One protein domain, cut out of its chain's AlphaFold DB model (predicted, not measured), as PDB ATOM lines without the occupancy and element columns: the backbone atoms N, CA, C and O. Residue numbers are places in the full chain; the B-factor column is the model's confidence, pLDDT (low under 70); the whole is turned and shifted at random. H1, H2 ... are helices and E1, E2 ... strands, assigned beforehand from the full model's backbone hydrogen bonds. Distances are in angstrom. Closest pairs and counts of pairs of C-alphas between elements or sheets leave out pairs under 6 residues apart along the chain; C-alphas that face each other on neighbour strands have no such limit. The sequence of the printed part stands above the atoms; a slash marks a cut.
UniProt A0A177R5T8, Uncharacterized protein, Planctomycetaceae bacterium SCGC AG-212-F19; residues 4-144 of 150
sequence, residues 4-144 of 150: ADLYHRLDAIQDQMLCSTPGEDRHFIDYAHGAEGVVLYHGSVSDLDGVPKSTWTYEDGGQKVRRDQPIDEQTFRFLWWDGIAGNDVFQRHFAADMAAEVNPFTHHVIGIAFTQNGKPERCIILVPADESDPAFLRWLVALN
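What this domain is: This is residues 4 to 144 of the 150 residues of an uncharacterized protein of Planctomycetaceae bacterium SCGC AG-212-F19 (UniProt A0A177R5T8). Look first for a twisted wall of six antiparallel strands, in the order E4, E3, E2, E1, E5, E6. H1 covers the E5 and E6 part of one face; over the opposite face H2 crosses the strands with H4 at its side, and little H3 sits over E6. The printed part has 141 residues with four named helices and six named strands, in the chain order H1, E1, E2, E3, E4, H2, H3, E5, E6, H4, a mixed class. It is compact, with a radius of gyration of the C-alphas of 14.8 A, and rounded, spanning 44 by 33 by 29 A.

How they stand to each other: Start at E1, residues 27 to 34, E2, residues 40 to 46, E3, residues 53 to 60, and E4, residues 63 to 70: they form a meander, each strand the antiparallel neighbour of the one before. Look there for N 31 and O 43 at 2.8 A, N 44 and O 55 at 2.8 A, and N 56 and O 67 at 2.8 A. On the other side of E1 find E5, residues 107 to 116, antiparallel at 174 degrees, with N 30 and O 111 at 2.8 A. E5 forms a hairpin with E6, residues 119 to 128, where N 112 and O 123 are 2.9 A apart. H1, residues 4 to 18, is on the sheet at a height of 8.1 A, over E5 and E6; it runs along the strands, only just, at 29.5 degrees to E5 on the local plane. Its closest C-alphas to E6 are Gln 14 and Pro 120, 6.0 A. On the opposite face H2, residues 73 to 85, has a height of 10.1 A over the sheet and runs across the strands, at 77 degrees to E1 on the local plane. H4, residues 134 to 143, only grazes the sheet; it touches H2, closest at the C-alphas of Gly 83 and Trp 139, 5.8 A, with a steep tilt of 38 degrees, opposite ways. H3, residues 88 to 92, lies over E6 on the same face as H2; the closest C-alphas are Phe 90 and Ile 125, 6.4 A. H1 is apart from H2, H3 and H4. H3 and H4 have every O i to N i+4 pair within hydrogen-bond range, H1 10 of 11 and H2 7 of 9.

Where its parts are: Find C-alpha 119 at (100.029, 146.303, 80.440); from there E6 runs 29.7 A to C-alpha 128. E5 measures 27.3 A, E1 23.7 A, E4 22.7 A, E3 21.2 A and E2 19.9 A. H1 begins at C-alpha 4, (115.994, 133.790, 77.323), and is 21.1 A long; H2 is 16.5 A, H4 14.2 A and H3 6.2 A. H4 ends at C-alpha 143, (102.308, 136.071, 57.266).

The domain as a whole: The C-alphas farthest apart are those of Gly 61 and Asn 117, 44.5 A. The printed part has no cut, and the long link is H3 to E5, residues 93 to 106. The mean pLDDT of the printed part is 89.1; look for values under 70 at residues 20 to 23 and 36 to 39.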
ATOM      1  N   ALA A   4     115.698 132.580  76.548       96.25
ATOM      2  CA  ALA A   4     115.994 133.790  77.323       96.25
ATOM      3  C   ALA A   4     116.488 134.971  76.462       96.25
ATOM      4  O   ALA A   4     116.092 136.111  76.711       96.25
ATOM      5  N   ASP A   5     117.309 134.704  75.439       95.12
ATOM      6  CA  ASP A   5     117.833 135.741  74.539       95.12
ATOM      7  C   ASP A   5     116.707 136.372  73.707       95.12
ATOM      8  O   ASP A   5     116.734 137.567  73.416       95.12
ATOM      9  N   LEU A   6     115.703 135.575  73.325       95.06
ATOM     10  CA  LEU A   6     114.533 136.062  72.600       95.06
ATOM     11  C   LEU A   6     113.631 136.914  73.495       95.06
ATOM     12  O   LEU A   6     113.200 137.983  73.072       95.06
ATOM     13  N   TYR A   7     113.406 136.499  74.746       96.19
ATOM     14  CA  TYR A   7     112.660 137.318  75.707       96.19
ATOM     15  C   TYR A   7     113.332 138.672  75.959       96.19
ATOM     16  O   TYR A   7     112.629 139.677  75.978       96.19
ATOM     17  N   HIS A   8     114.668 138.727  76.044       94.69
ATOM     18  CA  HIS A   8     115.401 139.998  76.173       94.69
ATOM     19  C   HIS A   8     115.193 140.926  74.968       94.69
ATOM     20  O   HIS A   8     115.183 142.146  75.115       94.69
ATOM     21  N   ARG A   9     115.021 140.378  73.759       92.44
ATOM     22  CA  ARG A   9     114.677 141.193  72.582       92.44
ATOM     23  C   ARG A   9     113.259 141.739  72.682       92.44
ATOM     24  O   ARG A   9     113.041 142.901  72.360       92.44
ATOM     25  N   LEU A  10     112.315 140.917  73.137       95.19
ATOM     26  CA  LEU A  10     110.931 141.342  73.327       95.19
ATOM     27  C   LEU A  10     110.786 142.373  74.455       95.19
ATOM     28  O   LEU A  10     109.937 143.247  74.334       95.19
ATOM     29  N   ASP A  11     111.632 142.333  75.487       94.12
ATOM     30  CA  ASP A  11     111.697 143.379  76.520       94.12
ATOM     31  C   ASP A  11     111.940 144.763  75.904       94.12
ATOM     32  O   ASP A  11     111.185 145.699  76.153       94.12
ATOM     33  N   ALA A  12     112.922 144.874  75.005       91.75
ATOM     34  CA  ALA A  12     113.212 146.133  74.317       91.75
ATOM     35  C   ALA A  12     112.037 146.624  73.446       91.75
ATOM     36  O   ALA A  12     111.822 147.828  73.305       91.75
ATOM     37  N   ILE A  13     111.260 145.700  72.872       92.81
ATOM     38  CA  ILE A  13     110.050 146.036  72.112       92.81
ATOM     39  C   ILE A  13     108.928 146.514  73.041       92.81
ATOM     40  O   ILE A  13     108.234 147.477  72.718       92.81
ATOM     41  N   GLN A  14     108.755 145.888  74.205       91.50
ATOM     42  CA  GLN A  14     107.773 146.332  75.194       91.50
ATOM     43  C   GLN A  14     108.083 147.739  75.713       91.50
ATOM     44  O   GLN A  14     107.168 148.553  75.832       91.50
ATOM     45  N   ASP A  15     109.357 148.063  75.943       88.62
ATOM     46  CA  ASP A  15     109.775 149.417  76.320       88.62
ATOM     47  C   ASP A  15     109.385 150.447  75.245       88.62
ATOM     48  O   ASP A  15     108.905 151.538  75.568       88.62
ATOM     49  N   GLN A  16     109.505 150.086  73.962       86.88
ATOM     50  CA  GLN A  16     109.039 150.923  72.854       86.88
ATOM     51  C   GLN A  16     107.513 151.090  72.869       86.88
ATOM     52  O   GLN A  16     107.027 152.206  72.700       86.88
ATOM     53  N   MET A  17     106.756 150.013  73.103       87.44
ATOM     54  CA  MET A  17     105.289 150.062  73.181       87.44
ATOM     55  C   MET A  17     104.791 150.963  74.310       87.44
ATOM     56  O   MET A  17     103.807 151.675  74.137       87.44
ATOM     57  N   LEU A  18     105.467 150.954  75.460       81.94
ATOM     58  CA  LEU A  18     105.121 151.806  76.599       81.94
ATOM     59  C   LEU A  18     105.379 153.296  76.337       81.94
ATOM     60  O   LEU A  18     104.772 154.143  76.992       81.94
ATOM     61  N   CYS A  19     106.257 153.624  75.386       74.50
ATOM     62  CA  CYS A  19     106.498 154.999  74.946       74.50
ATOM     63  C   CYS A  19     105.449 155.509  73.939       74.50
ATOM     64  O   CYS A  19     105.455 156.697  73.607       74.50
ATOM     65  N   SER A  20     104.570 154.635  73.440       69.44
ATOM     66  CA  SER A  20     103.503 154.972  72.491       69.44
ATOM     67  C   SER A  20     102.333 155.707  73.161       69.44
ATOM     68  O   SER A  20     102.275 155.855  74.382       69.44
ATOM     69  N   THR A  21     101.378 156.186  72.355       67.50
ATOM     70  CA  THR A  21     100.171 156.873  72.839       67.50
ATOM     71  C   THR A  21      99.461 156.054  73.931       67.50
ATOM     72  O   THR A  21      99.072 154.913  73.673       67.50
ATOM     73  N   PRO A  22      99.255 156.614  75.140       65.69
ATOM     74  CA  PRO A  22      98.603 155.897  76.229       65.69
ATOM     75  C   PRO A  22      97.181 155.458  75.867       65.69
ATOM     76  O   PRO A  22      96.374 156.270  75.419       65.69
ATOM     77  N   GLY A  23      96.858 154.191  76.135       67.12
ATOM     78  CA  GLY A  23      95.503 153.646  75.999       67.12
ATOM     79  C   GLY A  23      95.201 152.939  74.679       67.12
ATOM     80  O   GLY A  23      94.091 152.437  74.529       67.12
ATOM     81  N   GLU A  24      96.159 152.855  73.755       78.12
ATOM     82  CA  GLU A  24      96.016 152.030  72.557       78.12
ATOM     83  C   GLU A  24      96.790 150.715  72.704       78.12
ATOM     84  O   GLU A  24      97.973 150.703  73.060       78.12
ATOM     85  N   ASP A  25      96.115 149.603  72.414       85.94
ATOM     86  CA  ASP A  25      96.773 148.306  72.314       85.94
ATOM     87  C   ASP A  25      97.707 148.301  71.086       85.94
ATOM     88  O   ASP A  25      97.429 148.910  70.044       85.94
ATOM     89  N   ARG A  26      98.859 147.657  71.246       90.38
ATOM     90  CA  ARG A  26      99.915 147.508  70.246       90.38
ATOM     91  C   ARG A  26     100.311 146.055  70.171       90.38
ATOM     92  O   ARG A  26     100.301 145.360  71.181       90.38
ATOM     93  N   HIS A  27     100.711 145.621  68.991       93.75
ATOM     94  CA  HIS A  27     100.993 144.234  68.689       93.75
ATOM     95  C   HIS A  27     102.255 144.138  67.847       93.75
ATOM     96  O   HIS A  27     102.494 144.901  66.906       93.75
ATOM     97  N   PHE A  28     103.070 143.158  68.193       95.12
ATOM     98  CA  PHE A  28     104.305 142.850  67.512       95.12
ATOM     99  C   PHE A  28     104.476 141.338  67.455       95.12
ATOM    100  O   PHE A  28     104.395 140.642  68.467       95.12
ATOM    101  N   ILE A  29     104.737 140.855  66.249       96.06
ATOM    102  CA  ILE A  29     105.060 139.469  65.948       96.06
ATOM    103  C   ILE A  29     106.463 139.487  65.353       96.06
ATOM    104  O   ILE A  29     106.659 140.097  64.308       96.06
ATOM    105  N   ASP A  30     107.417 138.830  65.997       95.56
ATOM    106  CA  ASP A  30     108.715 138.456  65.439       95.56
ATOM    107  C   ASP A  30     108.619 137.031  64.906       95.56
ATOM    108  O   ASP A  30     108.036 136.160  65.551       95.56
ATOM    109  N   TYR A  31     109.199 136.771  63.746       95.31
ATOM    110  CA  TYR A  31     109.186 135.451  63.141       95.31
ATOM    111  C   TYR A  31     110.536 135.136  62.518       95.31
ATOM    112  O   TYR A  31     111.071 135.917  61.726       95.31
ATOM    113  N   ALA A  32     111.062 133.952  62.822       93.12
ATOM    114  CA  ALA A  32     112.222 133.397  62.154       93.12
ATOM    115  C   ALA A  32     112.025 131.923  61.809       93.12
ATOM    116  O   ALA A  32     111.565 131.128  62.628       93.12
ATOM    117  N   HIS A  33     112.439 131.544  60.605       91.75
ATOM    118  CA  HIS A  33     112.476 130.152  60.177       91.75
ATOM    119  C   HIS A  33     113.518 129.966  59.072       91.75
ATOM    120  O   HIS A  33     113.669 130.824  58.200       91.75
ATOM    121  N   GLY A  34     114.250 128.858  59.125       87.12
ATOM    122  CA  GLY A  34     115.209 128.456  58.107       87.12
ATOM    123  C   GLY A  34     114.646 127.330  57.250       87.12
ATOM    124  O   GLY A  34     114.325 126.272  57.783       87.12
ATOM    125  N   ALA A  35     114.564 127.544  55.936       73.31
ATOM    126  CA  ALA A  35     114.206 126.493  54.983       73.31
ATOM    127  C   ALA A  35     115.445 125.681  54.556       73.31
ATOM    128  O   ALA A  35     116.580 126.167  54.643       73.31
ATOM    129  N   GLU A  36     115.238 124.452  54.067       63.84
ATOM    130  CA  GLU A  36     116.317 123.644  53.482       63.84
ATOM    131  C   GLU A  36     117.021 124.431  52.361       63.84
ATOM    132  O   GLU A  36     116.380 124.889  51.417       63.84
ATOM    133  N   GLY A  37     118.344 124.620  52.479       56.78
ATOM    134  CA  GLY A  37     119.138 125.394  51.512       56.78
ATOM    135  C   GLY A  37     119.653 126.767  51.975       56.78
ATOM    136  O   GLY A  37     120.063 127.547  51.126       56.78
ATOM    137  N   VAL A  38     119.726 127.034  53.290       60.25
ATOM    138  CA  VAL A  38     120.425 128.180  53.949       60.25
ATOM    139  C   VAL A  38     119.593 129.456  54.143       60.25
ATOM    140  O   VAL A  38     119.960 130.291  54.970       60.25
ATOM    141  N   VAL A  39     118.434 129.610  53.494       62.97
ATOM    142  CA  VAL A  39     117.650 130.849  53.635       62.97
ATOM    143  C   VAL A  39     116.982 130.919  55.011       62.97
ATOM    144  O   VAL A  39     115.937 130.314  55.255       62.97
ATOM    145  N   LEU A  40     117.601 131.683  55.914       76.19
ATOM    146  CA  LEU A  40     116.985 132.148  57.149       76.19
ATOM    147  C   LEU A  40     116.126 133.370  56.825       76.19
ATOM    148  O   LEU A  40     116.649 134.443  56.519       76.19
ATOM    149  N   TYR A  41     114.813 133.205  56.927       80.25
ATOM    150  CA  TYR A  41     113.888 134.328  56.934       80.25
ATOM    151  C   TYR A  41     113.779 134.834  58.362       80.25
ATOM    152  O   TYR A  41     113.549 134.053  59.287       80.25
ATOM    153  N   HIS A  42     113.934 136.139  58.538       84.19
ATOM    154  CA  HIS A  42     113.636 136.827  59.786       84.19
ATOM    155  C   HIS A  42     112.828 138.074  59.470       84.19
ATOM    156  O   HIS A  42     113.188 138.846  58.581       84.19
ATOM    157  N   GLY A  43     111.726 138.269  60.169       91.00
ATOM    158  CA  GLY A  43     110.879 139.416  59.941       91.00
ATOM    159  C   GLY A  43     109.929 139.673  61.083       91.00
ATOM    160  O   GLY A  43     109.800 138.863  61.995       91.00
ATOM    161  N   SER A  44     109.260 140.813  61.011       93.56
ATOM    162  CA  SER A  44     108.273 141.212  61.996       93.56
ATOM    163  C   SER A  44     107.009 141.739  61.343       93.56
ATOM    164  O   SER A  44     107.086 142.392  60.304       93.56
ATOM    165  N   VAL A  45     105.868 141.542  61.994       94.06
ATOM    166  CA  VAL A  45     104.589 142.177  61.662       94.06
ATOM    167  C   VAL A  45     104.125 142.975  62.873       94.06
ATOM    168  O   VAL A  45     104.104 142.445  63.981       94.06
ATOM    169  N   SER A  46     103.803 144.258  62.700       93.19
ATOM    170  CA  SER A  46     103.494 145.123  63.845       93.19
ATOM    171  C   SER A  46     102.705 146.379  63.495       93.19
ATOM    172  O   SER A  46     102.788 146.850  62.361       93.19
ATOM    173  N   ASP A  47     102.045 146.961  64.494       91.69
ATOM    174  CA  ASP A  47     101.351 148.257  64.444       91.69
ATOM    175  C   ASP A  47     101.969 149.296  65.406       91.69
ATOM    176  O   ASP A  47     101.306 150.260  65.783       91.69
ATOM    177  N   LEU A  48     103.242 149.128  65.802       88.81
ATOM    178  CA  LEU A  48     103.901 149.954  66.834       88.81
ATOM    179  C   LEU A  48     103.771 151.461  66.585       88.81
ATOM    180  O   LEU A  48     103.490 152.221  67.511       88.81
ATOM    181  N   ASP A  49     103.892 151.867  65.321       85.38
ATOM    182  CA  ASP A  49     103.819 153.266  64.893       85.38
ATOM    183  C   ASP A  49     102.380 153.707  64.529       85.38
ATOM    184  O   ASP A  49     102.184 154.742  63.897       85.38
ATOM    185  N   GLY A  50     101.366 152.910  64.883       84.38
ATOM    186  CA  GLY A  50      99.942 153.146  64.608       84.38
ATOM    187  C   GLY A  50      99.454 152.665  63.236       84.38
ATOM    188  O   GLY A  50      98.264 152.755  62.947       84.38
ATOM    189  N   VAL A  51     100.345 152.144  62.387       88.19
ATOM    190  CA  VAL A  51     100.003 151.594  61.065       88.19
ATOM    191  C   VAL A  51     100.588 150.186  60.932       88.19
ATOM    192  O   VAL A  51     101.807 150.038  61.076       88.19
ATOM    193  N   PRO A  52      99.766 149.164  60.623       91.94
ATOM    194  CA  PRO A  52     100.250 147.816  60.373       91.94
ATOM    195  C   PRO A  52     101.280 147.754  59.241       91.94
ATOM    196  O   PRO A  52     101.066 148.249  58.131       91.94
ATOM    197  N   LYS A  53     102.403 147.090  59.506       92.44
ATOM    198  CA  LYS A  53     103.457 146.832  58.520       92.44
ATOM    199  C   LYS A  53     104.154 145.510  58.780       92.44
ATOM    200  O   LYS A  53     104.158 145.003  59.901       92.44
ATOM    201  N   SER A  54     104.794 145.000  57.736       92.69
ATOM    202  CA  SER A  54     105.694 143.857  57.799       92.69
ATOM    203  C   SER A  54     107.098 144.246  57.338       92.69
ATOM    204  O   SER A  54     107.266 145.029  56.401       92.69
ATOM    205  N   THR A  55     108.110 143.694  57.994       92.00
ATOM    206  CA  THR A  55     109.519 143.825  57.619       92.00
ATOM    207  C   THR A  55     110.099 142.434  57.484       92.00
ATOM    208  O   THR A  55     109.918 141.612  58.371       92.00
ATOM    209  N   TRP A  56     110.837 142.184  56.411       90.12
ATOM    210  CA  TRP A  56     111.444 140.896  56.106       90.12
ATOM    211  C   TRP A  56     112.908 141.066  55.753       90.12
ATOM    212  O   TRP A  56     113.277 141.973  55.011       90.12
ATOM    213  N   THR A  57     113.731 140.159  56.250       87.69
ATOM    214  CA  THR A  57     115.148 140.033  55.939       87.69
ATOM    215  C   THR A  57     115.436 138.584  55.576       87.69
ATOM    216  O   THR A  57     115.115 137.683  56.347       87.69
ATOM    217  N   TYR A  58     116.029 138.357  54.408       84.69
ATOM    218  CA  TYR A  58     116.365 137.020  53.912       84.69
ATOM    219  C   TYR A  58     117.491 137.094  52.872       84.69
ATOM    220  O   TYR A  58     117.887 138.186  52.456       84.69
ATOM    221  N   GLU A  59     118.036 135.944  52.485       81.19
ATOM    222  CA  GLU A  59     119.032 135.846  51.414       81.19
ATOM    223  C   GLU A  59     118.353 135.562  50.065       81.19
ATOM    224  O   GLU A  59     117.521 134.663  49.967       81.19
ATOM    225  N   ASP A  60     118.707 136.325  49.031       77.94
ATOM    226  CA  ASP A  60     118.237 136.171  47.648       77.94
ATOM    227  C   ASP A  60     119.459 136.273  46.721       77.94
ATOM    228  O   ASP A  60     120.153 137.293  46.712       77.94
ATOM    229  N   GLY A  61     119.796 135.195  46.007       75.19
ATOM    230  CA  GLY A  61     120.964 135.162  45.116       75.19
ATOM    231  C   GLY A  61     122.311 135.468  45.795       75.19
ATOM    232  O   GLY A  61     123.161 136.128  45.195       75.19
ATOM    233  N   GLY A  62     122.509 135.042  47.050       77.69
ATOM    234  CA  GLY A  62     123.733 135.305  47.823       77.69
ATOM    235  C   GLY A  62     123.825 136.718  48.410       77.69
ATOM    236  O   GLY A  62     124.869 137.101  48.942       77.69
ATOM    237  N   GLN A  63     122.759 137.518  48.309       81.25
ATOM    238  CA  GLN A  63     122.683 138.855  48.892       81.25
ATOM    239  C   GLN A  63     121.618 138.927  49.978       81.25
ATOM    240  O   GLN A  63     120.518 138.400  49.840       81.25
ATOM    241  N   LYS A  64     121.925 139.655  51.054       83.75
ATOM    242  CA  LYS A  64     120.950 139.969  52.096       83.75
ATOM    243  C   LYS A  64     119.990 141.044  51.589       83.75
ATOM    244  O   LYS A  64     120.393 142.187  51.379       83.75
ATOM    245  N   VAL A  65     118.722 140.688  51.445       84.31
ATOM    246  CA  VAL A  65     117.640 141.583  51.036       84.31
ATOM    247  C   VAL A  65     116.810 141.960  52.257       84.31
ATOM    248  O   VAL A  65     116.523 141.120  53.108       84.31
ATOM    249  N   ARG A  66     116.406 143.233  52.331       87.56
ATOM    250  CA  ARG A  66     115.391 143.716  53.271       87.56
ATOM    251  C   ARG A  66     114.182 144.227  52.497       87.56
ATOM    252  O   ARG A  66     114.342 144.977  51.536       87.56
ATOM    253  N   ARG A  67     112.982 143.844  52.926       86.12
ATOM    254  CA  ARG A  67     111.711 144.329  52.382       86.12
ATOM    255  C   ARG A  67     110.844 144.853  53.509       86.12
ATOM    256  O   ARG A  67     110.529 144.104  54.423       86.12
ATOM    257  N   ASP A  68     110.429 146.105  53.397       87.19
ATOM    258  CA  ASP A  68     109.401 146.692  54.249       87.19
ATOM    259  C   ASP A  68     108.134 146.830  53.393       87.19
ATOM    260  O   ASP A  68     108.182 147.403  52.303       87.19
ATOM    261  N   GLN A  69     107.022 146.246  53.837       83.69
ATOM    262  CA  GLN A  69     105.765 146.227  53.089       83.69
ATOM    263  C   GLN A  69     104.587 146.563  54.006       83.69
ATOM    264  O   GLN A  69     104.521 146.039  55.124       83.69
ATOM    265  N   PRO A  70     103.637 147.401  53.554       86.38
ATOM    266  CA  PRO A  70     102.376 147.544  54.263       86.38
ATOM    267  C   PRO A  70     101.659 146.191  54.288       86.38
ATOM    268  O   PRO A  70     101.717 145.428  53.324       86.38
ATOM    269  N   ILE A  71     100.985 145.914  55.395       90.44
ATOM    270  CA  ILE A  71     100.038 144.809  55.508       90.44
ATOM    271  C   ILE A  71      98.661 145.438  55.673       90.44
ATOM    272  O   ILE A  71      98.516 146.443  56.371       90.44
ATOM    273  N   ASP A  72      97.660 144.913  54.978       91.25
ATOM    274  CA  ASP A  72      96.310 145.431  55.142       91.25
ATOM    275  C   ASP A  72      95.769 145.076  56.537       91.25
ATOM    276  O   ASP A  72      96.171 144.095  57.169       91.25
ATOM    277  N   GLU A  73      94.844 145.901  57.024       90.19
ATOM    278  CA  GLU A  73      94.291 145.769  58.371       90.19
ATOM    279  C   GLU A  73      93.587 144.421  58.582       90.19
ATOM    280  O   GLU A  73      93.659 143.852  59.669       90.19
ATOM    281  N   GLN A  74      92.938 143.871  57.549       92.62
ATOM    282  CA  GLN A  74      92.243 142.592  57.653       92.62
ATOM    283  C   GLN A  74      93.236 141.445  57.865       92.62
ATOM    284  O   GLN A  74      93.035 140.629  58.766       92.62
ATOM    285  N   THR A  75      94.319 141.404  57.090       93.94
ATOM    286  CA  THR A  75      95.383 140.409  57.258       93.94
ATOM    287  C   THR A  75      96.072 140.565  58.615       93.94
ATOM    288  O   THR A  75      96.282 139.571  59.309       93.94
ATOM    289  N   PHE A  76      96.361 141.798  59.046       93.38
ATOM    290  CA  PHE A  76      96.935 142.050  60.371       93.38
ATOM    291  C   PHE A  76      96.036 141.537  61.501       93.38
ATOM    292  O   PHE A  76      96.493 140.825  62.399       93.38
ATOM    293  N   ARG A  77      94.733 141.833  61.428       91.56
ATOM    294  CA  ARG A  77      93.760 141.355  62.412       91.56
ATOM    295  C   ARG A  77      93.637 139.836  62.415       91.56
ATOM    296  O   ARG A  77      93.576 139.244  63.489       91.56
ATOM    297  N   PHE A  78      93.643 139.208  61.239       94.56
ATOM    298  CA  PHE A  78      93.661 137.753  61.137       94.56
ATOM    299  C   PHE A  78      94.895 137.168  61.829       94.56
ATOM    300  O   PHE A  78      94.749 136.272  62.652       94.56
ATOM    301  N   LEU A  79      96.099 137.684  61.554       94.44
ATOM    302  CA  LEU A  79      97.338 137.175  62.155       94.44
ATOM    303  C   LEU A  79      97.307 137.207  63.686       94.44
ATOM    304  O   LEU A  79      97.834 136.290  64.320       94.44
ATOM    305  N   TRP A  80      96.681 138.232  64.263       90.62
ATOM    306  CA  TRP A  80      96.596 138.408  65.707       90.62
ATOM    307  C   TRP A  80      95.436 137.643  66.360       90.62
ATOM    308  O   TRP A  80      95.664 136.724  67.147       90.62
ATOM    309  N   TRP A  81      94.190 138.009  66.045       87.31
ATOM    310  CA  TRP A  81      93.010 137.528  66.777       87.31
ATOM    311  C   TRP A  81      92.617 136.105  66.384       87.31
ATOM    312  O   TRP A  81      92.437 135.255  67.252       87.31
ATOM    313  N   ASP A  82      92.514 135.828  65.087       84.75
ATOM    314  CA  ASP A  82      92.103 134.502  64.604       84.75
ATOM    315  C   ASP A  82      93.295 133.537  64.525       84.75
ATOM    316  O   ASP A  82      93.157 132.324  64.669       84.75
ATOM    317  N   GLY A  83      94.474 134.105  64.284       87.56
ATOM    318  CA  GLY A  83      95.749 133.440  64.132       87.56
ATOM    319  C   GLY A  83      96.346 133.066  65.471       87.56
ATOM    320  O   GLY A  83      96.238 131.925  65.886       87.56
ATOM    321  N   ILE A  84      96.989 134.013  66.150       88.44
ATOM    322  CA  ILE A  84      97.702 133.742  67.404       88.44
ATOM    323  C   ILE A  84      96.743 133.370  68.538       88.44
ATOM    324  O   ILE A  84      96.932 132.340  69.181       88.44
ATOM    325  N   ALA A  85      95.718 134.187  68.798       82.62
ATOM    326  CA  ALA A  85      94.838 133.964  69.946       82.62
ATOM    327  C   ALA A  85      93.855 132.795  69.735       82.62
ATOM    328  O   ALA A  85      93.473 132.137  70.704       82.62
ATOM    329  N   GLY A  86      93.463 132.532  68.484       84.56
ATOM    330  CA  GLY A  86      92.463 131.526  68.114       84.56
ATOM    331  C   GLY A  86      92.998 130.153  67.694       84.56
ATOM    332  O   GLY A  86      92.190 129.274  67.401       84.56
ATOM    333  N   ASN A  87      94.318 129.945  67.630       89.50
ATOM    334  CA  ASN A  87      94.907 128.696  67.139       89.50
ATOM    335  C   ASN A  87      95.647 127.922  68.242       89.50
ATOM    336  O   ASN A  87      96.677 128.352  68.768       89.50
ATOM    337  N   ASP A  88      95.150 126.719  68.524       92.88
ATOM    338  CA  ASP A  88      95.654 125.822  69.568       92.88
ATOM    339  C   ASP A  88      97.107 125.365  69.349       92.88
ATOM    340  O   ASP A  88      97.773 124.947  70.297       92.88
ATOM    341  N   VAL A  89      97.640 125.429  68.123       94.81
ATOM    342  CA  VAL A  89      99.065 125.162  67.851       94.81
ATOM    343  C   VAL A  89      99.939 126.116  68.660       94.81
ATOM    344  O   VAL A  89     100.841 125.673  69.367       94.81
ATOM    345  N   PHE A  90      99.636 127.416  68.648       94.38
ATOM    346  CA  PHE A  90     100.419 128.403  69.391       94.38
ATOM    347  C   PHE A  90     100.394 128.126  70.898       94.38
ATOM    348  O   PHE A  90     101.436 128.171  71.550       94.38
ATOM    349  N   GLN A  91      99.233 127.741  71.437       90.62
ATOM    350  CA  GLN A  91      99.084 127.431  72.860       90.62
ATOM    351  C   GLN A  91      99.875 126.190  73.293       90.62
ATOM    352  O   GLN A  91     100.444 126.164  74.386       90.62
ATOM    353  N   ARG A  92      99.945 125.163  72.439       94.44
ATOM    354  CA  ARG A  92     100.691 123.922  72.716       94.44
ATOM    355  C   ARG A  92     102.208 124.108  72.687       94.44
ATOM    356  O   ARG A  92     102.922 123.297  73.272       94.44
ATOM    357  N   HIS A  93     102.687 125.159  72.027       96.31
ATOM    358  CA  HIS A  93     104.102 125.363  71.724       96.31
ATOM    359  C   HIS A  93     104.737 126.559  72.450       96.31
ATOM    360  O   HIS A  93     105.817 127.012  72.063       96.31
ATOM    361  N   PHE A  94     104.108 127.058  73.521       95.00
ATOM    362  CA  PHE A  94     104.728 128.062  74.386       95.00
ATOM    363  C   PHE A  94     106.053 127.559  74.968       95.00
ATOM    364  O   PHE A  94     106.123 126.522  75.630       95.00
ATOM    365  N   ALA A  95     107.111 128.340  74.768       94.81
ATOM    366  CA  ALA A  95     108.420 128.052  75.324       94.81
ATOM    367  C   ALA A  95     108.496 128.539  76.779       94.81
ATOM    368  O   ALA A  95     108.708 129.724  77.046       94.81
ATOM    369  N   ALA A  96     108.319 127.607  77.718       91.25
ATOM    370  CA  ALA A  96     108.414 127.874  79.155       91.25
ATOM    371  C   ALA A  96     109.848 127.745  79.707       91.25
ATOM    372  O   ALA A  96     110.189 128.396  80.695       91.25
ATOM    373  N   ASP A  97     110.696 126.919  79.086       95.75
ATOM    374  CA  ASP A  97     112.087 126.740  79.509       95.75
ATOM    375  C   ASP A  97     112.993 127.819  78.902       95.75
ATOM    376  O   ASP A  97     113.335 127.793  77.720       95.75
ATOM    377  N   MET A  98     113.423 128.755  79.745       95.94
ATOM    378  CA  MET A  98     114.308 129.859  79.366       95.94
ATOM    379  C   MET A  98     115.703 129.397  78.918       95.94
ATOM    380  O   MET A  98     116.382 130.122  78.184       95.94
ATOM    381  N   ALA A  99     116.147 128.215  79.354       97.12
ATOM    382  CA  ALA A  99     117.452 127.666  79.005       97.12
ATOM    383  C   ALA A  99     117.445 126.891  77.679       97.12
ATOM    384  O   ALA A  99     118.528 126.636  77.141       97.12
ATOM    385  N   ALA A 100     116.264 126.557  77.147       95.25
ATOM    386  CA  ALA A 100     116.124 125.781  75.925       95.25
ATOM    387  C   ALA A 100     116.834 126.453  74.740       95.25
ATOM    388  O   ALA A 100     116.766 127.674  74.540       95.25
ATOM    389  N   GLU A 101     117.530 125.637  73.950       95.50
ATOM    390  CA  GLU A 101     118.165 126.087  72.720       95.50
ATOM    391  C   GLU A 101     117.126 126.297  71.624       95.50
ATOM    392  O   GLU A 101     116.214 125.496  71.433       95.50
ATOM    393  N   VAL A 102     117.291 127.384  70.878       94.25
ATOM    394  CA  VAL A 102     116.420 127.739  69.765       94.25
ATOM    395  C   VAL A 102     117.159 127.490  68.463       94.25
ATOM    396  O   VAL A 102     118.230 128.060  68.228       94.25
ATOM    397  N   ASN A 103     116.550 126.686  67.594       92.31
ATOM    398  CA  ASN A 103     117.058 126.417  66.259       92.31
ATOM    399  C   ASN A 103     115.966 126.667  65.194       92.31
ATOM    400  O   ASN A 103     115.064 125.835  65.050       92.31
ATOM    401  N   PRO A 104     116.068 127.758  64.406       91.56
ATOM    402  CA  PRO A 104     115.068 128.119  63.402       91.56
ATOM    403  C   PRO A 104     115.008 127.162  62.202       91.56
ATOM    404  O   PRO A 104     114.068 127.240  61.423       91.56
ATOM    405  N   PHE A 105     115.971 126.248  62.041       90.69
ATOM    406  CA  PHE A 105     115.916 125.196  61.014       90.69
ATOM    407  C   PHE A 105     115.088 123.980  61.446       90.69
ATOM    408  O   PHE A 105     114.795 123.108  60.640       90.69
ATOM    409  N   THR A 106     114.733 123.904  62.729       92.50
ATOM    410  CA  THR A 106     113.917 122.808  63.289       92.50
ATOM    411  C   THR A 106     112.570 123.291  63.807       92.50
ATOM    412  O   THR A 106     111.686 122.481  64.060       92.50
ATOM    413  N   HIS A 107     112.413 124.607  63.960       94.69
ATOM    414  CA  HIS A 107     111.209 125.239  64.472       94.69
ATOM    415  C   HIS A 107     110.910 126.521  63.695       94.69
ATOM    416  O   HIS A 107     111.818 127.242  63.277       94.69
ATOM    417  N   HIS A 108     109.635 126.851  63.578       94.69
ATOM    418  CA  HIS A 108     109.183 128.222  63.430       94.69
ATOM    419  C   HIS A 108     109.333 128.917  64.783       94.69
ATOM    420  O   HIS A 108     108.690 128.550  65.770       94.69
ATOM    421  N   VAL A 109     110.219 129.906  64.833       96.56
ATOM    422  CA  VAL A 109     110.490 130.695  66.033       96.56
ATOM    423  C   VAL A 109     109.621 131.934  65.967       96.56
ATOM    424  O   VAL A 109     109.828 132.780  65.100       96.56
ATOM    425  N   ILE A 110     108.652 132.040  66.870       96.88
ATOM    426  CA  ILE A 110     107.713 133.158  66.914       96.88
ATOM    427  C   ILE A 110     107.872 133.877  68.251       96.88
ATOM    428  O   ILE A 110     107.720 133.279  69.316       96.88
ATOM    429  N   GLY A 111     108.196 135.164  68.197       97.00
ATOM    430  CA  GLY A 111     108.188 136.054  69.349       97.00
ATOM    431  C   GLY A 111     106.972 136.959  69.301       97.00
ATOM    432  O   GLY A 111     106.613 137.463  68.244       97.00
ATOM    433  N   ILE A 112     106.322 137.168  70.436       96.25
ATOM    434  CA  ILE A 112     105.115 137.982  70.513       96.25
ATOM    435  C   ILE A 112     105.304 138.998  71.623       96.25
ATOM    436  O   ILE A 112     105.629 138.623  72.745       96.25
ATOM    437  N   ALA A 113     105.060 140.267  71.325       95.62
ATOM    438  CA  ALA A 113     104.888 141.307  72.327       95.62
ATOM    439  C   ALA A 113     103.602 142.071  72.023       95.62
ATOM    440  O   ALA A 113     103.266 142.295  70.859       95.62
ATOM    441  N   PHE A 114     102.875 142.469  73.056       93.56
ATOM    442  CA  PHE A 114     101.677 143.279  72.900       93.56
ATOM    443  C   PHE A 114     101.375 144.080  74.156       93.56
ATOM    444  O   PHE A 114     101.894 143.781  75.228       93.56
ATOM    445  N   THR A 115     100.522 145.089  74.039       90.62
ATOM    446  CA  THR A 115      99.884 145.728  75.188       90.62
ATOM    447  C   THR A 115      98.431 145.293  75.267       90.62
ATOM    448  O   THR A 115      97.735 145.234  74.260       90.62
ATOM    449  N   GLN A 116      97.981 144.968  76.475       84.44
ATOM    450  CA  GLN A 116      96.585 144.682  76.769       84.44
ATOM    451  C   GLN A 116      96.185 145.448  78.025       84.44
ATOM    452  O   GLN A 116      96.788 145.288  79.089       84.44
ATOM    453  N   ASN A 117      95.173 146.311  77.916       83.06
ATOM    454  CA  ASN A 117      94.738 147.181  79.019       83.06
ATOM    455  C   ASN A 117      95.895 148.022  79.602       83.06
ATOM    456  O   ASN A 117      96.013 148.187  80.820       83.06
ATOM    457  N   GLY A 118      96.791 148.504  78.735       78.81
ATOM    458  CA  GLY A 118      97.965 149.292  79.128       78.81
ATOM    459  C   GLY A 118      99.068 148.504  79.844       78.81
ATOM    460  O   GLY A 118     100.011 149.111  80.346       78.81
ATOM    461  N   LYS A 119      98.973 147.170  79.907       85.88
ATOM    462  CA  LYS A 119     100.029 146.303  80.440       85.88
ATOM    463  C   LYS A 119     100.740 145.588  79.297       85.88
ATOM    464  O   LYS A 119     100.059 145.012  78.453       85.88
ATOM    465  N   PRO A 120     102.078 145.611  79.254       90.50
ATOM    466  CA  PRO A 120     102.819 144.912  78.227       90.50
ATOM    467  C   PRO A 120     102.908 143.420  78.572       90.50
ATOM    468  O   PRO A 120     103.293 143.036  79.678       90.50
ATOM    469  N   GLU A 121     102.596 142.573  77.603       93.50
ATOM    470  CA  GLU A 121     102.720 141.121  77.657       93.50
ATOM    471  C   GLU A 121     103.622 140.616  76.530       93.50
ATOM    472  O   GLU A 121     103.830 141.298  75.521       93.50
ATOM    473  N   ARG A 122     104.259 139.465  76.751       95.56
ATOM    474  CA  ARG A 122     105.154 138.850  75.772       95.56
ATOM    475  C   ARG A 122     105.267 137.351  75.973       95.56
ATOM    476  O   ARG A 122     105.191 136.866  77.100       95.56
ATOM    477  N   CYS A 123     105.524 136.635  74.891       96.12
ATOM    478  CA  CYS A 123     105.786 135.205  74.922       96.12
ATOM    479  C   CYS A 123     106.633 134.766  73.726       96.12
ATOM    480  O   CYS A 123     106.727 135.453  72.708       96.12
ATOM    481  N   ILE A 124     107.261 133.601  73.873       97.69
ATOM    482  CA  ILE A 124     107.978 132.904  72.807       97.69
ATOM    483  C   ILE A 124     107.251 131.601  72.511       97.69
ATOM    484  O   ILE A 124     106.866 130.873  73.430       97.69
ATOM    485  N   ILE A 125     107.096 131.297  71.227       97.44
ATOM    486  CA  ILE A 125     106.473 130.079  70.725       97.44
ATOM    487  C   ILE A 125     107.443 129.403  69.762       97.44
ATOM    488  O   ILE A 125     108.025 130.049  68.889       97.44
ATOM    489  N   LEU A 126     107.621 128.094  69.934       97.06
ATOM    490  CA  LEU A 126     108.501 127.268  69.112       97.06
ATOM    491  C   LEU A 126     107.680 126.144  68.480       97.06
ATOM    492  O   LEU A 126     107.528 125.071  69.063       97.06
ATOM    493  N   VAL A 127     107.130 126.401  67.294       96.50
ATOM    494  CA  VAL A 127     106.342 125.401  66.555       96.50
ATOM    495  C   VAL A 127     107.301 124.534  65.731       96.50
ATOM    496  O   VAL A 127     108.147 125.107  65.049       96.50
ATOM    497  N   PRO A 128     107.228 123.192  65.766       95.69
ATOM    498  CA  PRO A 128     108.065 122.329  64.931       95.69
ATOM    499  C   PRO A 128     107.962 122.679  63.441       95.69
ATOM    500  O   PRO A 128     106.891 123.037  62.955       95.69
ATOM    501  N   ALA A 129     109.074 122.590  62.710       93.12
ATOM    502  CA  ALA A 129     109.124 122.929  61.283       93.12
ATOM    503  C   ALA A 129     108.253 122.019  60.392       93.12
ATOM    504  O   ALA A 129     107.908 122.395  59.277       93.12
ATOM    505  N   ASP A 130     107.915 120.823  60.873       93.31
ATOM    506  CA  ASP A 130     107.057 119.844  60.205       93.31
ATOM    507  C   ASP A 130     105.586 119.911  60.659       93.31
ATOM    508  O   ASP A 130     104.785 119.052  60.278       93.31
ATOM    509  N   GLU A 131     105.205 120.929  61.443       96.00
ATOM    510  CA  GLU A 131     103.810 121.147  61.836       96.00
ATOM    511  C   GLU A 131     102.916 121.315  60.597       96.00
ATOM    512  O   GLU A 131     103.176 122.109  59.692       96.00
ATOM    513  N   SER A 132     101.830 120.547  60.575       95.38
ATOM    514  CA  SER A 132     100.940 120.394  59.422       95.38
ATOM    515  C   SER A 132      99.496 120.792  59.721       95.38
ATOM    516  O   SER A 132      98.634 120.678  58.843       95.38
ATOM    517  N   ASP A 133      99.219 121.286  60.931       96.19
ATOM    518  CA  ASP A 133      97.906 121.791  61.305       96.19
ATOM    519  C   ASP A 133      97.409 122.856  60.300       96.19
ATOM    520  O   ASP A 133      98.078 123.874  60.070       96.19
ATOM    521  N   PRO A 134      96.216 122.677  59.699       94.81
ATOM    522  CA  PRO A 134      95.716 123.588  58.675       94.81
ATOM    523  C   PRO A 134      95.558 125.040  59.135       94.81
ATOM    524  O   PRO A 134      95.686 125.951  58.315       94.81
ATOM    525  N   ALA A 135      95.249 125.290  60.409       93.25
ATOM    526  CA  ALA A 135      95.131 126.647  60.930       93.25
ATOM    527  C   ALA A 135      96.504 127.321  61.006       93.25
ATOM    528  O   ALA A 135      96.630 128.484  60.615       93.25
ATOM    529  N   PHE A 136      97.536 126.584  61.423       95.06
ATOM    530  CA  PHE A 136      98.909 127.087  61.425       95.06
ATOM    531  C   PHE A 136      99.428 127.339  60.006       95.06
ATOM    532  O   PHE A 136      99.962 128.410  59.726       95.06
ATOM    533  N   LEU A 137      99.176 126.423  59.069       93.88
ATOM    534  CA  LEU A 137      99.561 126.614  57.668       93.88
ATOM    535  C   LEU A 137      98.879 127.838  57.037       93.88
ATOM    536  O   LEU A 137      99.520 128.601  56.313       93.88
ATOM    537  N   ARG A 138      97.595 128.083  57.337       94.12
ATOM    538  CA  ARG A 138      96.909 129.318  56.909       94.12
ATOM    539  C   ARG A 138      97.546 130.567  57.511       94.12
ATOM    540  O   ARG A 138      97.671 131.570  56.811       94.12
ATOM    541  N   TRP A 139      97.956 130.508  58.776       95.12
ATOM    542  CA  TRP A 139      98.667 131.605  59.427       95.12
ATOM    543  C   TRP A 139     100.005 131.906  58.743       95.12
ATOM    544  O   TRP A 139     100.266 133.060  58.415       95.12
ATOM    545  N   LEU A 140     100.801 130.880  58.419       92.38
ATOM    546  CA  LEU A 140     102.057 131.041  57.673       92.38
ATOM    547  C   LEU A 140     101.849 131.681  56.294       92.38
ATOM    548  O   LEU A 140     102.645 132.523  55.877       92.38
ATOM    549  N   VAL A 141     100.775 131.316  55.589       91.38
ATOM    550  CA  VAL A 141     100.425 131.938  54.302       91.38
ATOM    551  C   VAL A 141     100.083 133.418  54.482       91.38
ATOM    552  O   VAL A 141     100.576 134.246  53.720       91.38
ATOM    553  N   ALA A 142      99.278 133.763  55.492       92.44
ATOM    554  CA  ALA A 142      98.896 135.149  55.773       92.44
ATOM    555  C   ALA A 142     100.074 136.012  56.238       92.44
ATOM    556  O   ALA A 142     100.102 137.210  55.966       92.44
ATOM    557  N   LEU A 143     101.068 135.399  56.889       89.88
ATOM    558  CA  LEU A 143     102.308 136.071  57.266       89.88
ATOM    559  C   LEU A 143     103.053 136.583  56.022       89.88
ATOM    560  O   LEU A 143     103.827 137.531  56.114       89.88
ATOM    561  N   ASN A 144     102.773 135.989  54.853       83.25
ATOM    562  CA  ASN A 144     103.294 136.397  53.554       83.25
ATOM    563  C   ASN A 144     104.828 136.476  53.550       83.25
ATOM    564  O   ASN A 144     105.425 137.408  53.003       83.25
TER     565      ASN A 144